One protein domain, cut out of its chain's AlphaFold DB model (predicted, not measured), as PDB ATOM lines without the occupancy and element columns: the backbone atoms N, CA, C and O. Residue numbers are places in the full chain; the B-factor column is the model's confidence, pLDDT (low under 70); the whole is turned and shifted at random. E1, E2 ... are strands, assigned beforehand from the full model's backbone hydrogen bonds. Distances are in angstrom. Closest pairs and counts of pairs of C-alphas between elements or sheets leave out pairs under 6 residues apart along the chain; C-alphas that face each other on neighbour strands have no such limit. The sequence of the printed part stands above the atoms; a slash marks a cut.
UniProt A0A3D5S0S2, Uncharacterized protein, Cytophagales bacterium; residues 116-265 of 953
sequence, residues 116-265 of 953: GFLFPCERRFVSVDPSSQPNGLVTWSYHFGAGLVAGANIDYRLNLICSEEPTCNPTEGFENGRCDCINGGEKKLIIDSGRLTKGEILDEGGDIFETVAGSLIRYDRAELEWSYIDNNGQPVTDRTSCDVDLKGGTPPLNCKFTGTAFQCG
ATOM      1  N   GLY A 116      78.457 -22.857  13.760       95.12
ATOM      2  CA  GLY A 116      79.160 -24.107  14.032       95.12
ATOM      3  C   GLY A 116      80.384 -23.901  14.919       95.12
ATOM      4  O   GLY A 116      81.016 -22.842  14.886       95.12
ATOM      5  N   PHE A 117      80.730 -24.925  15.688       94.56
ATOM      6  CA  PHE A 117      81.982 -25.056  16.420       94.56
ATOM      7  C   PHE A 117      82.592 -26.434  16.145       94.56
ATOM      8  O   PHE A 117      81.885 -27.390  15.831       94.56
ATOM      9  N   LEU A 118      83.918 -26.510  16.234       95.75
ATOM     10  CA  LEU A 118      84.686 -27.720  15.971       95.75
ATOM     11  C   LEU A 118      85.820 -27.790  17.000       95.75
ATOM     12  O   LEU A 118      86.767 -27.008  16.921       95.75
ATOM     13  N   PHE A 119      85.638 -28.621  18.027       94.75
ATOM     14  CA  PHE A 119      86.565 -28.850  19.137       94.75
ATOM     15  C   PHE A 119      86.117 -30.072  19.978       94.75
ATOM     16  O   PHE A 119      84.919 -30.190  20.240       94.75
ATOM     17  N   PRO A 120      87.030 -30.929  20.482       95.88
ATOM     18  CA  PRO A 120      88.478 -30.920  20.241       95.88
ATOM     19  C   PRO A 120      88.803 -31.311  18.796       95.88
ATOM     20  O   PRO A 120      87.904 -31.683  18.050       95.88
ATOM     21  N   CYS A 121      90.064 -31.172  18.388       97.31
ATOM     22  CA  CYS A 121      90.549 -31.605  17.078       97.31
ATOM     23  C   CYS A 121      91.895 -32.285  17.269       97.31
ATOM     24  O   CYS A 121      92.937 -31.644  17.362       97.31
ATOM     25  N   GLU A 122      91.850 -33.601  17.413       97.38
ATOM     26  CA  GLU A 122      92.985 -34.402  17.838       97.38
ATOM     27  C   GLU A 122      93.162 -35.597  16.898       97.38
ATOM     28  O   GLU A 122      92.209 -36.101  16.303       97.38
ATOM     29  N   ARG A 123      94.392 -36.088  16.759       97.44
ATOM     30  CA  ARG A 123      94.683 -37.382  16.140       97.44
ATOM     31  C   ARG A 123      95.564 -38.221  17.044       97.44
ATOM     32  O   ARG A 123      96.424 -37.700  17.750       97.44
ATOM     33  N   ARG A 124      95.393 -39.536  16.969       96.06
ATOM     34  CA  ARG A 124      96.206 -40.529  17.674       96.06
ATOM     35  C   ARG A 124      96.779 -41.528  16.691       96.06
ATOM     36  O   ARG A 124      96.115 -41.936  15.735       96.06
ATOM     37  N   PHE A 125      98.020 -41.920  16.929       95.50
ATOM     38  CA  PHE A 125      98.655 -42.996  16.187       95.50
ATOM     39  C   PHE A 125      98.113 -44.347  16.676       95.50
ATOM     40  O   PHE A 125      98.148 -44.620  17.873       95.50
ATOM     41  N   VAL A 126      97.607 -45.188  15.769       94.75
ATOM     42  CA  VAL A 126      96.972 -46.470  16.133       94.75
ATOM     43  C   VAL A 126      97.898 -47.649  15.854       94.75
ATOM     44  O   VAL A 126      98.128 -48.506  16.709       94.75
ATOM     45  N   SER A 127      98.390 -47.752  14.619       93.81
ATOM     46  CA  SER A 127      99.175 -48.910  14.195       93.81
ATOM     47  C   SER A 127      99.971 -48.655  12.920       93.81
ATOM     48  O   SER A 127      99.746 -47.684  12.197       93.81
ATOM     49  N   VAL A 128     100.895 -49.577  12.643       92.88
ATOM     50  CA  VAL A 128     101.609 -49.704  11.366       92.88
ATOM     51  C   VAL A 128     101.229 -51.023  10.717       92.88
ATOM     52  O   VAL A 128     101.334 -52.072  11.369       92.88
ATOM     53  N   ASP A 129     100.890 -50.971   9.433       91.19
ATOM     54  CA  ASP A 129     100.813 -52.135   8.560       91.19
ATOM     55  C   ASP A 129     102.146 -52.314   7.803       91.19
ATOM     56  O   ASP A 129     102.422 -51.599   6.838       91.19
ATOM     57  N   PRO A 130     103.015 -53.260   8.212       88.25
ATOM     58  CA  PRO A 130     104.270 -53.516   7.507       88.25
ATOM     59  C   PRO A 130     104.064 -54.128   6.113       88.25
ATOM     60  O   PRO A 130     105.002 -54.128   5.318       88.25
ATOM     61  N   SER A 131     102.874 -54.670   5.830       87.31
ATOM     62  CA  SER A 131     102.540 -55.365   4.584       87.31
ATOM     63  C   SER A 131     101.855 -54.485   3.537       87.31
ATOM     64  O   SER A 131     101.651 -54.934   2.407       87.31
ATOM     65  N   SER A 132     101.528 -53.237   3.884       90.94
ATOM     66  CA  SER A 132     100.908 -52.281   2.969       90.94
ATOM     67  C   SER A 132     101.782 -52.019   1.737       90.94
ATOM     68  O   SER A 132     102.989 -52.229   1.762       90.94
ATOM     69  N   GLN A 133     101.205 -51.506   0.650       88.62
ATOM     70  CA  GLN A 133     101.977 -51.013  -0.495       88.62
ATOM     71  C   GLN A 133     101.681 -49.525  -0.710       88.62
ATOM     72  O   GLN A 133     100.562 -49.187  -1.093       88.62
ATOM     73  N   PRO A 134     102.655 -48.623  -0.483       91.25
ATOM     74  CA  PRO A 134     104.041 -48.888  -0.068       91.25
ATOM     75  C   PRO A 134     104.159 -49.427   1.373       91.25
ATOM     76  O   PRO A 134     103.249 -49.237   2.171       91.25
ATOM     77  N   ASN A 135     105.257 -50.115   1.702       89.00
ATOM     78  CA  ASN A 135     105.422 -50.802   2.994       89.00
ATOM     79  C   ASN A 135     105.411 -49.834   4.185       89.00
ATOM     80  O   ASN A 135     106.060 -48.789   4.146       89.00
ATOM     81  N   GLY A 136     104.740 -50.233   5.268       92.06
ATOM     82  CA  GLY A 136     104.780 -49.521   6.543       92.06
ATOM     83  C   GLY A 136     103.803 -48.352   6.650       92.06
ATOM     84  O   GLY A 136     104.106 -47.402   7.370       92.06
ATOM     85  N   LEU A 137     102.666 -48.375   5.951       95.00
ATOM     86  CA  LEU A 137     101.640 -47.345   6.103       95.00
ATOM     87  C   LEU A 137     101.060 -47.376   7.511       95.00
ATOM     88  O   LEU A 137     100.950 -48.416   8.163       95.00
ATOM     89  N   VAL A 138     100.691 -46.192   7.968       94.50
ATOM     90  CA  VAL A 138     100.194 -45.971   9.318       94.50
ATOM     91  C   VAL A 138      98.681 -45.827   9.323       94.50
ATOM     92  O   VAL A 138      98.069 -45.384   8.349       94.50
ATOM     93  N   THR A 139      98.089 -46.181  10.453       96.00
ATOM     94  CA  THR A 139      96.680 -45.946  10.749       96.00
ATOM     95  C   THR A 139      96.577 -44.863  11.809       96.00
ATOM     96  O   THR A 139      97.220 -44.953  12.861       96.00
ATOM     97  N   TRP A 140      95.758 -43.854  11.531       96.69
ATOM     98  CA  TRP A 140      95.471 -42.744  12.434       96.69
ATOM     99  C   TRP A 140      94.015 -42.798  12.875       96.69
ATOM    100  O   TRP A 140      93.142 -43.074  12.060       96.69
ATOM    101  N   SER A 141      93.758 -42.490  14.141       97.12
ATOM    102  CA  SER A 141      92.412 -42.225  14.647       97.12
ATOM    103  C   SER A 141      92.283 -40.730  14.874       97.12
ATOM    104  O   SER A 141      92.977 -40.178  15.724       97.12
ATOM    105  N   TYR A 142      91.411 -40.084  14.120       97.75
ATOM    106  CA  TYR A 142      91.025 -38.695  14.307       97.75
ATOM    107  C   TYR A 142      89.867 -38.632  15.291       97.75
ATOM    108  O   TYR A 142      88.970 -39.467  15.242       97.75
ATOM    109  N   HIS A 143      89.910 -37.665  16.194       96.56
ATOM    110  CA  HIS A 143      88.888 -37.411  17.194       96.56
ATOM    111  C   HIS A 143      88.526 -35.937  17.129       96.56
ATOM    112  O   HIS A 143      89.386 -35.070  17.305       96.56
ATOM    113  N   PHE A 144      87.259 -35.651  16.856       95.00
ATOM    114  CA  PHE A 144      86.769 -34.286  16.891       95.00
ATOM    115  C   PHE A 144      85.351 -34.177  17.432       95.00
ATOM    116  O   PHE A 144      84.511 -35.043  17.206       95.00
ATOM    117  N   GLY A 145      85.082 -33.085  18.141       94.62
ATOM    118  CA  GLY A 145      83.727 -32.699  18.526       94.62
ATOM    119  C   GLY A 145      83.194 -31.668  17.539       94.62
ATOM    120  O   GLY A 145      83.773 -30.594  17.397       94.62
ATOM    121  N   ALA A 146      82.106 -31.978  16.840       95.50
ATOM    122  CA  ALA A 146      81.442 -31.036  15.944       95.50
ATOM    123  C   ALA A 146      80.076 -30.667  16.520       95.50
ATOM    124  O   ALA A 146      79.311 -31.538  16.916       95.50
ATOM    125  N   GLY A 147      79.757 -29.376  16.541       94.88
ATOM    126  CA  GLY A 147      78.413 -28.922  16.868       94.88
ATOM    127  C   GLY A 147      77.984 -27.809  15.935       94.88
ATOM    128  O   GLY A 147      78.745 -26.889  15.640       94.88
ATOM    129  N   LEU A 148      76.754 -27.897  15.441       95.75
ATOM    130  CA  LEU A 148      76.219 -26.979  14.447       95.75
ATOM    131  C   LEU A 148      74.766 -26.671  14.770       95.75
ATOM    132  O   LEU A 148      73.923 -27.558  14.748       95.75
ATOM    133  N   VAL A 149      74.474 -25.409  15.070       95.06
ATOM    134  CA  VAL A 149      73.108 -24.947  15.327       95.06
ATOM    135  C   VAL A 149      72.556 -24.344  14.042       95.06
ATOM    136  O   VAL A 149      73.051 -23.313  13.563       95.06
ATOM    137  N   ALA A 150      71.533 -24.983  13.476       96.62
ATOM    138  CA  ALA A 150      70.923 -24.586  12.219       96.62
ATOM    139  C   ALA A 150      69.917 -23.444  12.439       96.62
ATOM    140  O   ALA A 150      68.781 -23.644  12.863       96.62
ATOM    141  N   GLY A 151      70.313 -22.207  12.128       94.31
ATOM    142  CA  GLY A 151      69.405 -21.051  12.145       94.31
ATOM    143  C   GLY A 151      68.482 -20.976  10.916       94.31
ATOM    144  O   GLY A 151      67.515 -20.207  10.897       94.31
ATOM    145  N   ALA A 152      68.764 -21.789   9.900       95.69
ATOM    146  CA  ALA A 152      67.994 -21.997   8.679       95.69
ATOM    147  C   ALA A 152      68.173 -23.455   8.223       95.69
ATOM    148  O   ALA A 152      68.976 -24.175   8.806       95.69
ATOM    149  N   ASN A 153      67.475 -23.883   7.167       96.12
ATOM    150  CA  ASN A 153      67.785 -25.170   6.543       96.12
ATOM    151  C   ASN A 153      69.198 -25.106   5.954       96.12
ATOM    152  O   ASN A 153      69.470 -24.230   5.125       96.12
ATOM    153  N   ILE A 154      70.075 -26.002   6.395       97.19
ATOM    154  CA  ILE A 154      71.480 -26.023   5.999       97.19
ATOM    155  C   ILE A 154      71.871 -27.383   5.428       97.19
ATOM    156  O   ILE A 154      71.388 -28.421   5.876       97.19
ATOM    157  N   ASP A 155      72.790 -27.359   4.469       98.00
ATOM    158  CA  ASP A 155      73.601 -28.509   4.069       98.00
ATOM    159  C   ASP A 155      74.979 -28.343   4.723       98.00
ATOM    160  O   ASP A 155      75.569 -27.266   4.601       98.00
ATOM    161  N   TYR A 156      75.499 -29.364   5.403       97.75
ATOM    162  CA  TYR A 156      76.813 -29.305   6.052       97.75
ATOM    163  C   TYR A 156      77.750 -30.423   5.584       97.75
ATOM    164  O   TYR A 156      77.309 -31.471   5.103       97.75
ATOM    165  N   ARG A 157      79.059 -30.182   5.709       98.00
ATOM    166  CA  ARG A 157      80.144 -31.127   5.426       98.00
ATOM    167  C   ARG A 157      81.255 -30.967   6.451       98.00
ATOM    168  O   ARG A 157      81.734 -29.857   6.670       98.00
ATOM    169  N   LEU A 158      81.691 -32.076   7.024       97.50
ATOM    170  CA  LEU A 158      82.839 -32.157   7.907       97.50
ATOM    171  C   LEU A 158      83.985 -32.838   7.168       97.50
ATOM    172  O   LEU A 158      83.875 -33.987   6.743       97.50
ATOM    173  N   ASN A 159      85.076 -32.105   6.987       98.25
ATOM    174  CA  ASN A 159      86.221 -32.532   6.202       98.25
ATOM    175  C   ASN A 159      87.467 -32.631   7.077       98.25
ATOM    176  O   ASN A 159      87.752 -31.721   7.852       98.25
ATOM    177  N   LEU A 160      88.270 -33.669   6.862       98.25
ATOM    178  CA  LEU A 160      89.687 -33.653   7.201       98.25
ATOM    179  C   LEU A 160      90.478 -33.099   6.016       98.25
ATOM    180  O   LEU A 160      90.257 -33.482   4.867       98.25
ATOM    181  N   ILE A 161      91.404 -32.191   6.297       98.19
ATOM    182  CA  ILE A 161      92.201 -31.463   5.317       98.19
ATOM    183  C   ILE A 161      93.681 -31.693   5.596       98.19
ATOM    184  O   ILE A 161      94.150 -31.605   6.728       98.19
ATOM    185  N   CYS A 162      94.399 -32.016   4.529       97.94
ATOM    186  CA  CYS A 162      95.847 -32.023   4.490       97.94
ATOM    187  C   CYS A 162      96.289 -30.775   3.723       97.94
ATOM    188  O   CYS A 162      96.093 -30.693   2.506       97.94
ATOM    189  N   SER A 163      96.790 -29.785   4.455       97.56
ATOM    190  CA  SER A 163      97.073 -28.436   3.977       97.56
ATOM    191  C   SER A 163      98.306 -28.401   3.071       97.56
ATOM    192  O   SER A 163      99.250 -29.181   3.212       97.56
ATOM    193  N   GLU A 164      98.327 -27.446   2.140       96.81
ATOM    194  CA  GLU A 164      99.518 -27.132   1.332       96.81
ATOM    195  C   GLU A 164     100.494 -26.192   2.058       96.81
ATOM    196  O   GLU A 164     101.577 -25.888   1.558       96.81
ATOM    197  N   GLU A 165     100.113 -25.689   3.227       94.00
ATOM    198  CA  GLU A 165     100.851 -24.651   3.935       94.00
ATOM    199  C   GLU A 165     102.013 -25.237   4.762       94.00
ATOM    200  O   GLU A 165     101.930 -26.350   5.283       94.00
ATOM    201  N   PRO A 166     103.130 -24.510   4.930       94.00
ATOM    202  CA  PRO A 166     104.225 -24.911   5.813       94.00
ATOM    203  C   PRO A 166     103.934 -24.520   7.275       94.00
ATOM    204  O   PRO A 166     104.766 -23.891   7.930       94.00
ATOM    205  N   THR A 167     102.723 -24.807   7.754       94.88
ATOM    206  CA  THR A 167     102.222 -24.425   9.088       94.88
ATOM    207  C   THR A 167     102.116 -25.605  10.051       94.88
ATOM    208  O   THR A 167     101.871 -25.399  11.237       94.88
ATOM    209  N   CYS A 168     102.353 -26.830   9.579       96.38
ATOM    210  CA  CYS A 168     102.288 -28.028  10.405       96.38
ATOM    211  C   CYS A 168     103.346 -28.036  11.516       96.38
ATOM    212  O   CYS A 168     104.494 -27.636  11.319       96.38
ATOM    213  N   ASN A 169     102.981 -28.555  12.690       95.31
ATOM    214  CA  ASN A 169     103.859 -28.561  13.855       95.31
ATOM    215  C   ASN A 169     105.016 -29.583  13.710       95.31
ATOM    216  O   ASN A 169     104.769 -30.793  13.690       95.31
ATOM    217  N   PRO A 170     106.296 -29.154  13.683       93.81
ATOM    218  CA  PRO A 170     107.423 -30.074  13.552       93.81
ATOM    219  C   PRO A 170     107.518 -31.122  14.667       93.81
ATOM    220  O   PRO A 170     108.032 -32.215  14.428       93.81
ATOM    221  N   THR A 171     107.017 -30.824  15.874       91.69
ATOM    222  CA  THR A 171     107.083 -31.755  17.015       91.69
ATOM    223  C   THR A 171     106.209 -32.992  16.822       91.69
ATOM    224  O   THR A 171     106.399 -33.988  17.509       91.69
ATOM    225  N   GLU A 172     105.282 -32.962  15.865       92.12
ATOM    226  CA  GLU A 172     104.404 -34.088  15.531       92.12
ATOM    227  C   GLU A 172     104.960 -34.968  14.399       92.12
ATOM    228  O   GLU A 172     104.248 -35.792  13.815       92.12
ATOM    229  N   GLY A 173     106.235 -34.777  14.050       90.69
ATOM    230  CA  GLY A 173     106.914 -35.505  12.981       90.69
ATOM    231  C   GLY A 173     106.650 -34.939  11.582       90.69
ATOM    232  O   GLY A 173     106.752 -35.674  10.600       90.69
ATOM    233  N   PHE A 174     106.242 -33.673  11.458       94.44
ATOM    234  CA  PHE A 174     106.209 -32.972  10.170       94.44
ATOM    235  C   PHE A 174     107.597 -32.405   9.860       94.44
ATOM    236  O   PHE A 174     108.081 -31.486  10.525       94.44
ATOM    237  N   GLU A 175     108.274 -32.968   8.859       92.44
ATOM    238  CA  GLU A 175     109.653 -32.589   8.544       92.44
ATOM    239  C   GLU A 175     109.740 -31.104   8.154       92.44
ATOM    240  O   GLU A 175     109.132 -30.655   7.182       92.44
ATOM    241  N   ASN A 176     110.523 -30.328   8.909       93.38
ATOM    242  CA  ASN A 176     110.691 -28.880   8.717       93.38
ATOM    243  C   ASN A 176     109.381 -28.072   8.798       93.38
ATOM    244  O   ASN A 176     109.277 -27.020   8.166       93.38
ATOM    245  N   GLY A 177     108.377 -28.573   9.526       94.00
ATOM    246  CA  GLY A 177     107.061 -27.933   9.654       94.00
ATOM    247  C   GLY A 177     106.227 -27.947   8.373       94.00
ATOM    248  O   GLY A 177     105.273 -27.190   8.220       94.00
ATOM    249  N   ARG A 178     106.604 -28.787   7.406       95.81
ATOM    250  CA  ARG A 178     105.878 -28.927   6.147       95.81
ATOM    251  C   ARG A 178     104.798 -29.988   6.295       95.81
ATOM    252  O   ARG A 178     105.105 -31.117   6.673       95.81
ATOM    253  N   CYS A 179     103.564 -29.627   5.962       96.81
ATOM    254  CA  CYS A 179     102.467 -30.581   5.884       96.81
ATOM    255  C   CYS A 179     102.712 -31.604   4.765       96.81
ATOM    256  O   CYS A 179     103.356 -31.301   3.754       96.81
ATOM    257  N   ASP A 180     102.177 -32.816   4.926       96.56
ATOM    258  CA  ASP A 180     102.412 -33.937   4.003       96.56
ATOM    259  C   ASP A 180     101.932 -33.625   2.562       96.56
ATOM    260  O   ASP A 180     102.425 -34.205   1.592       96.56
ATOM    261  N   CYS A 181     101.014 -32.665   2.399       96.81
ATOM    262  CA  CYS A 181     100.442 -32.266   1.111       96.81
ATOM    263  C   CYS A 181     101.096 -31.053   0.441       96.81
ATOM    264  O   CYS A 181     100.690 -30.700  -0.667       96.81
ATOM    265  N   ILE A 182     102.155 -30.472   1.016       96.00
ATOM    266  CA  ILE A 182     102.823 -29.269   0.477       96.00
ATOM    267  C   ILE A 182     103.233 -29.380  -1.004       96.00
ATOM    268  O   ILE A 182     103.243 -28.389  -1.725       96.00
ATOM    269  N   ASN A 183     103.562 -30.587  -1.479       93.88
ATOM    270  CA  ASN A 183     103.958 -30.828  -2.873       93.88
ATOM    271  C   ASN A 183     102.846 -31.463  -3.726       93.88
ATOM    272  O   ASN A 183     103.013 -31.604  -4.935       93.88
ATOM    273  N   GLY A 184     101.766 -31.929  -3.098       92.94
ATOM    274  CA  GLY A 184     100.734 -32.755  -3.732       92.94
ATOM    275  C   GLY A 184      99.403 -32.046  -3.957       92.94
ATOM    276  O   GLY A 184      98.521 -32.635  -4.580       92.94
ATOM    277  N   GLY A 185      99.269 -30.820  -3.459       95.81
ATOM    278  CA  GLY A 185      98.010 -30.094  -3.425       95.81
ATOM    279  C   GLY A 185      97.145 -30.469  -2.217       95.81
ATOM    280  O   GLY A 185      97.298 -31.556  -1.653       95.81
ATOM    281  N   GLU A 186      96.233 -29.580  -1.828       97.06
ATOM    282  CA  GLU A 186      95.337 -29.737  -0.688       97.06
ATOM    283  C   GLU A 186      94.464 -30.965  -0.930       97.06
ATOM    284  O   GLU A 186      93.809 -31.096  -1.971       97.06
ATOM    285  N   LYS A 187      94.447 -31.882   0.037       97.12
ATOM    286  CA  LYS A 187      93.587 -33.067  -0.028       97.12
ATOM    287  C   LYS A 187      92.522 -32.978   1.046       97.12
ATOM    288  O   LYS A 187      92.845 -32.806   2.218       97.12
ATOM    289  N   LYS A 188      91.265 -33.145   0.635       97.62
ATOM    290  CA  LYS A 188      90.103 -33.190   1.527       97.62
ATOM    291  C   LYS A 188      89.518 -34.598   1.572       97.62
ATOM    292  O   LYS A 188      89.344 -35.226   0.529       97.62
ATOM    293  N   LEU A 189      89.208 -35.073   2.772       97.12
ATOM    294  CA  LEU A 189      88.445 -36.290   3.033       97.12
ATOM    295  C   LEU A 189      87.151 -35.889   3.741       97.12
ATOM    296  O   LEU A 189      87.208 -35.335   4.835       97.12
ATOM    297  N   ILE A 190      86.003 -36.135   3.109       97.25
ATOM    298  CA  ILE A 190      84.691 -35.890   3.723       97.25
ATOM    299  C   ILE A 190      84.449 -37.019   4.724       97.25
ATOM    300  O   ILE A 190      84.391 -38.176   4.309       97.25
ATOM    301  N   ILE A 191      84.328 -36.679   6.005       95.88
ATOM    302  CA  ILE A 191      84.052 -37.647   7.073       95.88
ATOM    303  C   ILE A 191      82.560 -37.762   7.327       95.88
ATOM    304  O   ILE A 191      82.031 -38.859   7.439       95.88
ATOM    305  N   ASP A 192      81.881 -36.618   7.365       95.69
ATOM    306  CA  ASP A 192      80.440 -36.565   7.544       95.69
ATOM    307  C   ASP A 192      79.824 -35.470   6.669       95.69
ATOM    308  O   ASP A 192      80.467 -34.480   6.303       95.69
ATOM    309  N   SER A 193      78.568 -35.661   6.288       96.69
ATOM    310  CA  SER A 193      77.780 -34.658   5.590       96.69
ATOM    311  C   SER A 193      76.301 -34.924   5.787       96.69
ATOM    312  O   SER A 193      75.848 -36.061   5.665       96.69
ATOM    313  N   GLY A 194      75.530 -33.862   5.967       96.31
ATOM    314  CA  GLY A 194      74.110 -34.000   6.219       96.31
ATOM    315  C   GLY A 194      73.335 -32.726   5.954       96.31
ATOM    316  O   GLY A 194      73.839 -31.740   5.409       96.31
ATOM    317  N   ARG A 195      72.062 -32.777   6.334       97.06
ATOM    318  CA  ARG A 195      71.136 -31.652   6.286       97.06
ATOM    319  C   ARG A 195      70.546 -31.461   7.663       97.06
ATOM    320  O   ARG A 195      70.096 -32.437   8.248       97.06
ATOM    321  N   LEU A 196      70.506 -30.217   8.119       96.06
ATOM    322  CA  LEU A 196      69.776 -29.846   9.324       96.06
ATOM    323  C   LEU A 196      68.687 -28.862   8.929       96.06
ATOM    324  O   LEU A 196      68.918 -27.924   8.157       96.06
ATOM    325  N   THR A 197      67.483 -29.089   9.425       96.06
ATOM    326  CA  THR A 197      66.385 -28.141   9.284       96.06
ATOM    327  C   THR A 197      66.537 -27.001  10.290       96.06
ATOM    328  O   THR A 197      67.276 -27.096  11.269       96.06
ATOM    329  N   LYS A 198      65.882 -25.865  10.029       94.62
ATOM    330  CA  LYS A 198      65.897 -24.727  10.960       94.62
ATOM    331  C   LYS A 198      65.479 -25.189  12.364       94.62
ATOM    332  O   LYS A 198      64.416 -25.773  12.513       94.62
ATOM    333  N   GLY A 199      66.282 -24.856  13.372       89.81
ATOM    334  CA  GLY A 199      66.046 -25.212  14.773       89.81
ATOM    335  C   GLY A 199      66.692 -26.532  15.199       89.81
ATOM    336  O   GLY A 199      66.819 -26.765  16.401       89.81
ATOM    337  N   GLU A 200      67.151 -27.356  14.252       94.25
ATOM    338  CA  GLU A 200      67.923 -28.554  14.565       94.25
ATOM    339  C   GLU A 200      69.357 -28.198  14.960       94.25
ATOM    340  O   GLU A 200      69.970 -27.228  14.497       94.25
ATOM    341  N   ILE A 201      69.890 -29.024  15.846       92.06
ATOM    342  CA  ILE A 201      71.286 -29.007  16.242       92.06
ATOM    343  C   ILE A 201      71.881 -30.296  15.695       92.06
ATOM    344  O   ILE A 201      71.233 -31.343  15.751       92.06
ATOM    345  N   LEU A 202      73.098 -30.224  15.159       92.56
ATOM    346  CA  LEU A 202      73.915 -31.406  14.924       92.56
ATOM    347  C   LEU A 202      74.271 -31.966  16.300       92.56
ATOM    348  O   LEU A 202      75.271 -31.579  16.897       92.56
ATOM    349  N   ASP A 203      73.350 -32.767  16.823       73.56
ATOM    350  CA  ASP A 203      73.383 -33.411  18.133       73.56
ATOM    351  C   ASP A 203      73.561 -34.922  17.957       73.56
ATOM    352  O   ASP A 203      73.028 -35.731  18.716       73.56
ATOM    353  N   GLU A 204      74.285 -35.330  16.907       60.00
ATOM    354  CA  GLU A 204      74.796 -36.695  16.820       60.00
ATOM    355  C   GLU A 204      75.803 -36.881  17.958       60.00
ATOM    356  O   GLU A 204      76.986 -36.610  17.821       60.00
ATOM    357  N   GLY A 205      75.254 -37.243  19.120       50.38
ATOM    358  CA  GLY A 205      75.875 -37.460  20.415       50.38
ATOM    359  C   GLY A 205      77.387 -37.626  20.414       50.38
ATOM    360  O   GLY A 205      77.891 -38.745  20.397       50.38
ATOM    361  N   GLY A 206      78.079 -36.512  20.611       66.00
ATOM    362  CA  GLY A 206      79.439 -36.504  21.121       66.00
ATOM    363  C   GLY A 206      80.532 -36.804  20.107       66.00
ATOM    364  O   GLY A 206      80.373 -36.731  18.895       66.00
ATOM    365  N   ASP A 207      81.702 -37.017  20.685       83.19
ATOM    366  CA  ASP A 207      82.980 -37.228  20.030       83.19
ATOM    367  C   ASP A 207      82.890 -38.101  18.764       83.19
ATOM    368  O   ASP A 207      82.564 -39.287  18.830       83.19
ATOM    369  N   ILE A 208      83.237 -37.527  17.610       92.31
ATOM    370  CA  ILE A 208      83.354 -38.254  16.347       92.31
ATOM    371  C   ILE A 208      84.759 -38.852  16.282       92.31
ATOM    372  O   ILE A 208      85.757 -38.126  16.345       92.31
ATOM    373  N   PHE A 209      84.837 -40.176  16.141       93.81
ATOM    374  CA  PHE A 209      86.086 -40.910  15.956       93.81
ATOM    375  C   PHE A 209      86.152 -41.487  14.547       93.81
ATOM    376  O   PHE A 209      85.387 -42.387  14.211       93.81
ATOM    377  N   GLU A 210      87.110 -41.020  13.753       96.19
ATOM    378  CA  GLU A 210      87.326 -41.498  12.390       96.19
ATOM    379  C   GLU A 210      88.696 -42.156  12.259       96.19
ATOM    380  O   GLU A 210      89.738 -41.522  12.444       96.19
ATOM    381  N   THR A 211      88.714 -43.448  11.929       95.88
ATOM    382  CA  THR A 211      89.962 -44.196  11.745       95.88
ATOM    383  C   THR A 211      90.346 -44.237  10.273       95.88
ATOM    384  O   THR A 211      89.781 -44.993   9.487       95.88
ATOM    385  N   VAL A 212      91.381 -43.485   9.912       95.19
ATOM    386  CA  VAL A 212      91.942 -43.486   8.561       95.19
ATOM    387  C   VAL A 212      93.069 -44.517   8.491       95.19
ATOM    388  O   VAL A 212      94.219 -44.252   8.861       95.19
ATOM    389  N   ALA A 213      92.725 -45.720   8.032       92.69
ATOM    390  CA  ALA A 213      93.665 -46.821   7.846       92.69
ATOM    391  C   ALA A 213      94.471 -46.682   6.548       92.69
ATOM    392  O   ALA A 213      93.934 -46.321   5.501       92.69
ATOM    393  N   GLY A 214      95.768 -47.000   6.615       88.62
ATOM    394  CA  GLY A 214      96.643 -47.013   5.440       88.62
ATOM    395  C   GLY A 214      96.783 -45.645   4.767       88.62
ATOM    396  O   GLY A 214      96.931 -45.569   3.546       88.62
ATOM    397  N   SER A 215      96.698 -44.556   5.535       89.81
ATOM    398  CA  SER A 215      96.753 -43.221   4.947       89.81
ATOM    399  C   SER A 215      98.152 -42.922   4.420       89.81
ATOM    400  O   SER A 215      99.143 -43.044   5.140       89.81
ATOM    401  N   LEU A 216      98.239 -42.462   3.169       95.50
ATOM    402  CA  LEU A 216      99.494 -41.945   2.617       95.50
ATOM    403  C   LEU A 216      99.880 -40.611   3.277       95.50
ATOM    404  O   LEU A 216     101.049 -40.254   3.319       95.50
ATOM    405  N   ILE A 217      98.911 -39.860   3.786       96.50
ATOM    406  CA  ILE A 217      99.105 -38.499   4.294       96.50
ATOM    407  C   ILE A 217      98.483 -38.344   5.676       96.50
ATOM    408  O   ILE A 217      97.486 -38.988   6.002       96.50
ATOM    409  N   ARG A 218      99.037 -37.460   6.493       96.81
ATOM    410  CA  ARG A 218      98.379 -36.990   7.710       96.81
ATOM    411  C   ARG A 218      97.566 -35.751   7.381       96.81
ATOM    412  O   ARG A 218      98.102 -34.786   6.849       96.81
ATOM    413  N   TYR A 219      96.287 -35.785   7.723       97.88
ATOM    414  CA  TYR A 219      95.450 -34.594   7.783       97.88
ATOM    415  C   TYR A 219      95.839 -33.778   9.021       97.88
ATOM    416  O   TYR A 219      95.945 -34.333  10.120       97.88
ATOM    417  N   ASP A 220      96.096 -32.492   8.815       97.81
ATOM    418  CA  ASP A 220      96.552 -31.529   9.823       97.81
ATOM    419  C   ASP A 220      95.462 -30.544  10.247       97.81
ATOM    420  O   ASP A 220      95.640 -29.844  11.236       97.81
ATOM    421  N   ARG A 221      94.329 -30.506   9.543       97.88
ATOM    422  CA  ARG A 221      93.228 -29.584   9.822       97.88
ATOM    423  C   ARG A 221      91.885 -30.284   9.669       97.88
ATOM    424  O   ARG A 221      91.728 -31.132   8.796       97.88
ATOM    425  N   ALA A 222      90.904 -29.913  10.480       98.12
ATOM    426  CA  ALA A 222      89.507 -30.281  10.269       98.12
ATOM    427  C   ALA A 222      88.688 -29.021   9.933       98.12
ATOM    428  O   ALA A 222      88.948 -27.944  10.469       98.12
ATOM    429  N   GLU A 223      87.732 -29.133   9.011       98.12
ATOM    430  CA  GLU A 223      86.886 -28.029   8.532       98.12
ATOM    431  C   GLU A 223      85.424 -28.477   8.498       98.12
ATOM    432  O   GLU A 223      85.062 -29.396   7.763       98.12
ATOM    433  N   LEU A 224      84.582 -27.795   9.271       97.88
ATOM    434  CA  LEU A 224      83.132 -27.904   9.201       97.88
ATOM    435  C   LEU A 224      82.612 -26.752   8.340       97.88
ATOM    436  O   LEU A 224      82.712 -25.584   8.720       97.88
ATOM    437  N   GLU A 225      82.065 -27.085   7.179       98.31
ATOM    438  CA  GLU A 225      81.496 -26.163   6.197       98.31
ATOM    439  C   GLU A 225      79.976 -26.334   6.170       98.31
ATOM    440  O   GLU A 225      79.481 -27.461   6.162       98.31
ATOM    441  N   TRP A 226      79.217 -25.239   6.138       98.25
ATOM    442  CA  TRP A 226      77.766 -25.293   5.970       98.25
ATOM    443  C   TRP A 226      77.257 -24.191   5.050       98.25
ATOM    444  O   TRP A 226      77.692 -23.041   5.114       98.25
ATOM    445  N   SER A 227      76.292 -24.540   4.203       97.75
ATOM    446  CA  SER A 227      75.639 -23.618   3.278       97.75
ATOM    447  C   SER A 227      74.160 -23.454   3.605       97.75
ATOM    448  O   SER A 227      73.472 -24.441   3.868       97.75
ATOM    449  N   TYR A 228      73.668 -22.217   3.569       96.44
ATOM    450  CA  TYR A 228      72.283 -21.862   3.875       96.44
ATOM    451  C   TYR A 228      71.811 -20.655   3.055       96.44
ATOM    452  O   TYR A 228      72.618 -19.926   2.485       96.44
ATOM    453  N   ILE A 229      70.496 -20.436   2.979       95.75
ATOM    454  CA  ILE A 229      69.919 -19.253   2.321       95.75
ATOM    455  C   ILE A 229      69.726 -18.154   3.371       95.75
ATOM    456  O   ILE A 229      69.046 -18.370   4.375       95.75
ATOM    457  N   ASP A 230      70.327 -16.984   3.155       94.38
ATOM    458  CA  ASP A 230      70.207 -15.843   4.062       94.38
ATOM    459  C   ASP A 230      68.851 -15.115   3.937       94.38
ATOM    460  O   ASP A 230      67.991 -15.445   3.119       94.38
ATOM    461  N   ASN A 231      68.661 -14.065   4.740       90.56
ATOM    462  CA  ASN A 231      67.441 -13.247   4.723       90.56
ATOM    463  C   ASN A 231      67.195 -12.497   3.403       90.56
ATOM    464  O   ASN A 231      66.094 -11.994   3.189       90.56
ATOM    465  N   ASN A 232      68.196 -12.413   2.525       94.75
ATOM    466  CA  ASN A 232      68.096 -11.782   1.212       94.75
ATOM    467  C   ASN A 232      67.829 -12.808   0.098       94.75
ATOM    468  O   ASN A 232      67.823 -12.442  -1.080       94.75
ATOM    469  N   GLY A 233      67.638 -14.085   0.444       94.50
ATOM    470  CA  GLY A 233      67.491 -15.167  -0.526       94.50
ATOM    471  C   GLY A 233      68.804 -15.558  -1.212       94.50
ATOM    472  O   GLY A 233      68.758 -16.239  -2.236       94.50
ATOM    473  N   GLN A 234      69.961 -15.121  -0.701       96.50
ATOM    474  CA  GLN A 234      71.270 -15.444  -1.268       96.50
ATOM    475  C   GLN A 234      71.856 -16.695  -0.599       96.50
ATOM    476  O   GLN A 234      71.775 -16.822   0.626       96.50
ATOM    477  N   PRO A 235      72.465 -17.618  -1.364       96.31
ATOM    478  CA  PRO A 235      73.211 -18.726  -0.786       96.31
ATOM    479  C   PRO A 235      74.481 -18.192  -0.111       96.31
ATOM    480  O   PRO A 235      75.288 -17.503  -0.735       96.31
ATOM    481  N   VAL A 236      74.655 -18.517   1.165       96.81
ATOM    482  CA  VAL A 236      75.828 -18.185   1.974       96.81
ATOM    483  C   VAL A 236      76.457 -19.481   2.456       96.81
ATOM    484  O   VAL A 236      75.763 -20.344   2.988       96.81
ATOM    485  N   THR A 237      77.771 -19.595   2.291       97.88
ATOM    486  CA  THR A 237      78.574 -20.670   2.873       97.88
ATOM    487  C   THR A 237      79.428 -20.084   3.987       97.88
ATOM    488  O   THR A 237      80.208 -19.161   3.750       97.88
ATOM    489  N   ASP A 238      79.273 -20.615   5.193       97.75
ATOM    490  CA  ASP A 238      80.125 -20.328   6.343       97.75
ATOM    491  C   ASP A 238      80.936 -21.586   6.690       97.75
ATOM    492  O   ASP A 238      80.607 -22.704   6.289       97.75
ATOM    493  N   ARG A 239      82.032 -21.395   7.420       98.00
ATOM    494  CA  ARG A 239      82.912 -22.485   7.844       98.00
ATOM    495  C   ARG A 239      83.575 -22.185   9.176       98.00
ATOM    496  O   ARG A 239      83.814 -21.022   9.507       98.00
ATOM    497  N   THR A 240      83.921 -23.240   9.897       97.38
ATOM    498  CA  THR A 240      84.829 -23.200  11.043       97.38
ATOM    499  C   THR A 240      85.881 -24.289  10.882       97.38
ATOM    500  O   THR A 240      85.601 -25.348  10.320       97.38
ATOM    501  N   SER A 241      87.099 -24.026  11.337       97.62
ATOM    502  CA  SER A 241      88.214 -24.960  11.214       97.62
ATOM    503  C   SER A 241      89.086 -24.935  12.457       97.62
ATOM    504  O   SER A 241      89.172 -23.913  13.139       97.62
ATOM    505  N   CYS A 242      89.773 -26.040  12.698       97.50
ATOM    506  CA  CYS A 242      90.728 -26.222  13.784       97.50
ATOM    507  C   CYS A 242      91.921 -27.037  13.277       97.50
ATOM    508  O   CYS A 242      91.763 -27.905  12.410       97.50
ATOM    509  N   ASP A 243      93.098 -26.771  13.830       97.50
ATOM    510  CA  ASP A 243      94.279 -27.593  13.588       97.50
ATOM    511  C   ASP A 243      94.155 -28.901  14.385       97.50
ATOM    512  O   ASP A 243      93.571 -28.928  15.470       97.50
ATOM    513  N   VAL A 244      94.643 -29.999  13.813       97.75
ATOM    514  CA  VAL A 244      94.561 -31.339  14.395       97.75
ATOM    515  C   VAL A 244      95.852 -31.653  15.138       97.75
ATOM    516  O   VAL A 244      96.865 -31.990  14.516       97.75
ATOM    517  N   ASP A 245      95.778 -31.620  16.465       96.75
ATOM    518  CA  ASP A 245      96.904 -31.902  17.352       96.75
ATOM    519  C   ASP A 245      97.157 -33.409  17.499       96.75
ATOM    520  O   ASP A 245      96.234 -34.216  17.620       96.75
ATOM    521  N   LEU A 246      98.420 -33.814  17.586       96.38
ATOM    522  CA  LEU A 246      98.787 -35.175  17.973       96.38
ATOM    523  C   LEU A 246      98.608 -35.378  19.487       96.38
ATOM    524  O   LEU A 246      99.263 -34.717  20.294       96.38
ATOM    525  N   LYS A 247      97.782 -36.352  19.882       95.75
ATOM    526  CA  LYS A 247      97.648 -36.814  21.273       95.75
ATOM    527  C   LYS A 247      98.039 -38.283  21.419       95.75
ATOM    528  O   LYS A 247      97.891 -39.077  20.493       95.75
ATOM    529  N   GLY A 248      98.479 -38.653  22.622       91.25
ATOM    530  CA  GLY A 248      98.912 -40.015  22.945       91.25
ATOM    531  C   GLY A 248     100.357 -40.298  22.532       91.25
ATOM    532  O   GLY A 248     101.181 -39.382  22.474       91.25
ATOM    533  N   GLY A 249     100.671 -41.572  22.280       85.44
ATOM    534  CA  GLY A 249     102.005 -41.992  21.865       85.44
ATOM    535  C   GLY A 249     102.430 -41.350  20.544       85.44
ATOM    536  O   GLY A 249     101.695 -41.377  19.552       85.44
ATOM    537  N   THR A 250     103.638 -40.783  20.510       88.88
ATOM    538  CA  THR A 250     104.247 -40.366  19.247       88.88
ATOM    539  C   THR A 250     104.481 -41.594  18.366       88.88
ATOM    540  O   THR A 250     104.802 -42.671  18.879       88.88
ATOM    541  N   PRO A 251     104.333 -41.473  17.032       91.00
ATOM    542  CA  PRO A 251     104.738 -42.543  16.135       91.00
ATOM    543  C   PRO A 251     106.182 -42.965  16.432       91.00
ATOM    544  O   PRO A 251     107.009 -42.106  16.758       91.00
ATOM    545  N   PRO A 252     106.512 -44.258  16.290       90.38
ATOM    546  CA  PRO A 252     107.883 -44.735  16.395       90.38
ATOM    547  C   PRO A 252     108.874 -43.862  15.603       90.38
ATOM    548  O   PRO A 252     108.565 -43.393  14.511       90.38
ATOM    549  N   LEU A 253     110.090 -43.652  16.124       87.31
ATOM    550  CA  LEU A 253     111.087 -42.740  15.527       87.31
ATOM    551  C   LEU A 253     111.499 -43.100  14.084       87.31
ATOM    552  O   LEU A 253     112.049 -42.273  13.361       87.31
ATOM    553  N   ASN A 254     111.253 -44.337  13.659       90.44
ATOM    554  CA  ASN A 254     111.457 -44.819  12.292       90.44
ATOM    555  C   ASN A 254     110.303 -44.461  11.332       90.44
ATOM    556  O   ASN A 254     110.380 -44.792  10.146       90.44
ATOM    557  N   CYS A 255     109.247 -43.808  11.820       92.75
ATOM    558  CA  CYS A 255     108.152 -43.268  11.028       92.75
ATOM    559  C   CYS A 255     108.490 -41.882  10.499       92.75
ATOM    560  O   CYS A 255     108.750 -40.957  11.263       92.75
ATOM    561  N   LYS A 256     108.474 -41.733   9.176       94.25
ATOM    562  CA  LYS A 256     108.756 -40.465   8.508       94.25
ATOM    563  C   LYS A 256     107.979 -40.328   7.212       94.25
ATOM    564  O   LYS A 256     107.601 -41.312   6.571       94.25
ATOM    565  N   PHE A 257     107.778 -39.084   6.802       94.56
ATOM    566  CA  PHE A 257     107.192 -38.792   5.508       94.56
ATOM    567  C   PHE A 257     108.246 -38.957   4.410       94.56
ATOM    568  O   PHE A 257     109.260 -38.272   4.387       94.56
ATOM    569  N   THR A 258     108.015 -39.868   3.467       92.88
ATOM    570  CA  THR A 258     108.954 -40.156   2.363       92.88
ATOM    571  C   THR A 258     108.811 -39.197   1.174       92.88
ATOM    572  O   THR A 258     109.336 -39.454   0.093       92.88
ATOM    573  N   GLY A 259     108.045 -38.114   1.332       92.31
ATOM    574  CA  GLY A 259     107.644 -37.210   0.250       92.31
ATOM    575  C   GLY A 259     106.402 -37.676  -0.517       92.31
ATOM    576  O   GLY A 259     105.743 -36.858  -1.152       92.31
ATOM    577  N   THR A 260     106.066 -38.967  -0.447       92.81
ATOM    578  CA  THR A 260     104.877 -39.548  -1.100       92.81
ATOM    579  C   THR A 260     103.919 -40.195  -0.113       92.81
ATOM    580  O   THR A 260     102.708 -40.134  -0.320       92.81
ATOM    581  N   ALA A 261     104.454 -40.798   0.951       94.12
ATOM    582  CA  ALA A 261     103.651 -41.386   2.005       94.12
ATOM    583  C   ALA A 261     104.325 -41.297   3.379       94.12
ATOM    584  O   ALA A 261     105.556 -41.389   3.476       94.12
ATOM    585  N   PHE A 262     103.524 -41.173   4.436       93.50
ATOM    586  CA  PHE A 262     103.984 -41.344   5.809       93.50
ATOM    587  C   PHE A 262     104.135 -42.836   6.111       93.50
ATOM    588  O   PHE A 262     103.151 -43.571   6.179       93.50
ATOM    589  N   GLN A 263     105.380 -43.287   6.244       94.12
ATOM    590  CA  GLN A 263     105.715 -44.699   6.397       94.12
ATOM    591  C   GLN A 263     106.591 -44.905   7.622       94.12
ATOM    592  O   GLN A 263     107.521 -44.138   7.873       94.12
ATOM    593  N   CYS A 264     106.346 -45.992   8.334       92.94
ATOM    594  CA  CYS A 264     107.243 -46.506   9.350       92.94
ATOM    595  C   CYS A 264     108.168 -47.539   8.731       92.94
ATOM    596  O   CYS A 264     107.733 -48.605   8.295       92.94
ATOM    597  N   GLY A 265     109.461 -47.221   8.705       84.56
ATOM    598  CA  GLY A 265     110.480 -48.158   8.267       84.56
ATOM    599  C   GLY A 265     110.616 -49.277   9.284       84.56
ATOM    600  O   GLY A 265     111.424 -49.167  10.201       84.56
TER     601      GLY A 265
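What this domain is: This is residues 116 to 265 of the 953 residues of an uncharacterized protein of Cytophagales bacterium (UniProt A0A3D5S0S2). Two twisted sheets stand partly face to face as an elongated sandwich: E4, E3, E6 and E7 make one, E1, E2 and E5 the other. A small hairpin of E8 and E9 sits at one end, with E9 by the beginning of E2, and the tip of the E6 and E7 hairpin reaches the opposite end. The printed part has 150 residues, no named helix and nine strands, E1 to E9 in chain order; the class is all strand. The orders are E4, E3, E6, E7, then E1, E2, E5, and E8, E9, each sheet antiparallel. The whole is compact, with a radius of gyration of the C-alphas of 17.0 A, and spans 55 by 30 by 26 A.

How they stand to each other: Start in the largest sheet with E3, residues 154 to 162, an inner strand. Its neighbour E4, residues 187 to 196, is an edge strand; look for N 158 and O 192 at 2.8 A. On its other side is E6, residues 221 to 229, with N 157 and O 225 at 2.8 A. E7, residues 235 to 243, forms a hairpin with E6, N 224 and O 240 being 2.9 A apart. In the second sheet E2, residues 137 to 149, is antiparallel to E1, residues 116 to 129, with N 124 and O 141 at 2.8 A, and to E5, residues 208 to 215, with N 142 and O 210 at 2.8 A. The strands of the two sheets stand at 36 degrees; the closest C-alphas of E1 and E7 are those of Cys 121 and Cys 242, 6.3 A apart. E8, residues 255 to 257, and E9, residues 262 to 264, form a hairpin with N 256 and O 263 at 2.9 A. The closest C-alphas of E2 and E9, those of Leu 137 and Gln 263, are 4.9 A apart.

Where its parts are: Find C-alpha 154 at (71.480, -26.023, 5.999); from there E3 runs 25.1 A. E4 covers 25.8 A and bends by 57 degrees at residue 191, E6 covers 26.6 A and E7 27.0 A. Find C-alpha 116 at (79.160, -24.107, 14.032), where E1 begins; it covers 35.8 A and bends by 52 degrees at residue 120. E2 covers 37.4 A, E5 18.3 A, E8 7.2 A, and E9 7.1 A, ending at C-alpha 264, (107.243, -46.506, 9.350).

The domain as a whole: The farthest C-alphas, those of Asn 232 and Gly 265, are 56.3 A apart. The printed part has no cut. The links E3 to E4, E4 to E5 and E7 to E8 are long, the first with 24 residues. Residues 204 to 206 are under pLDDT 70.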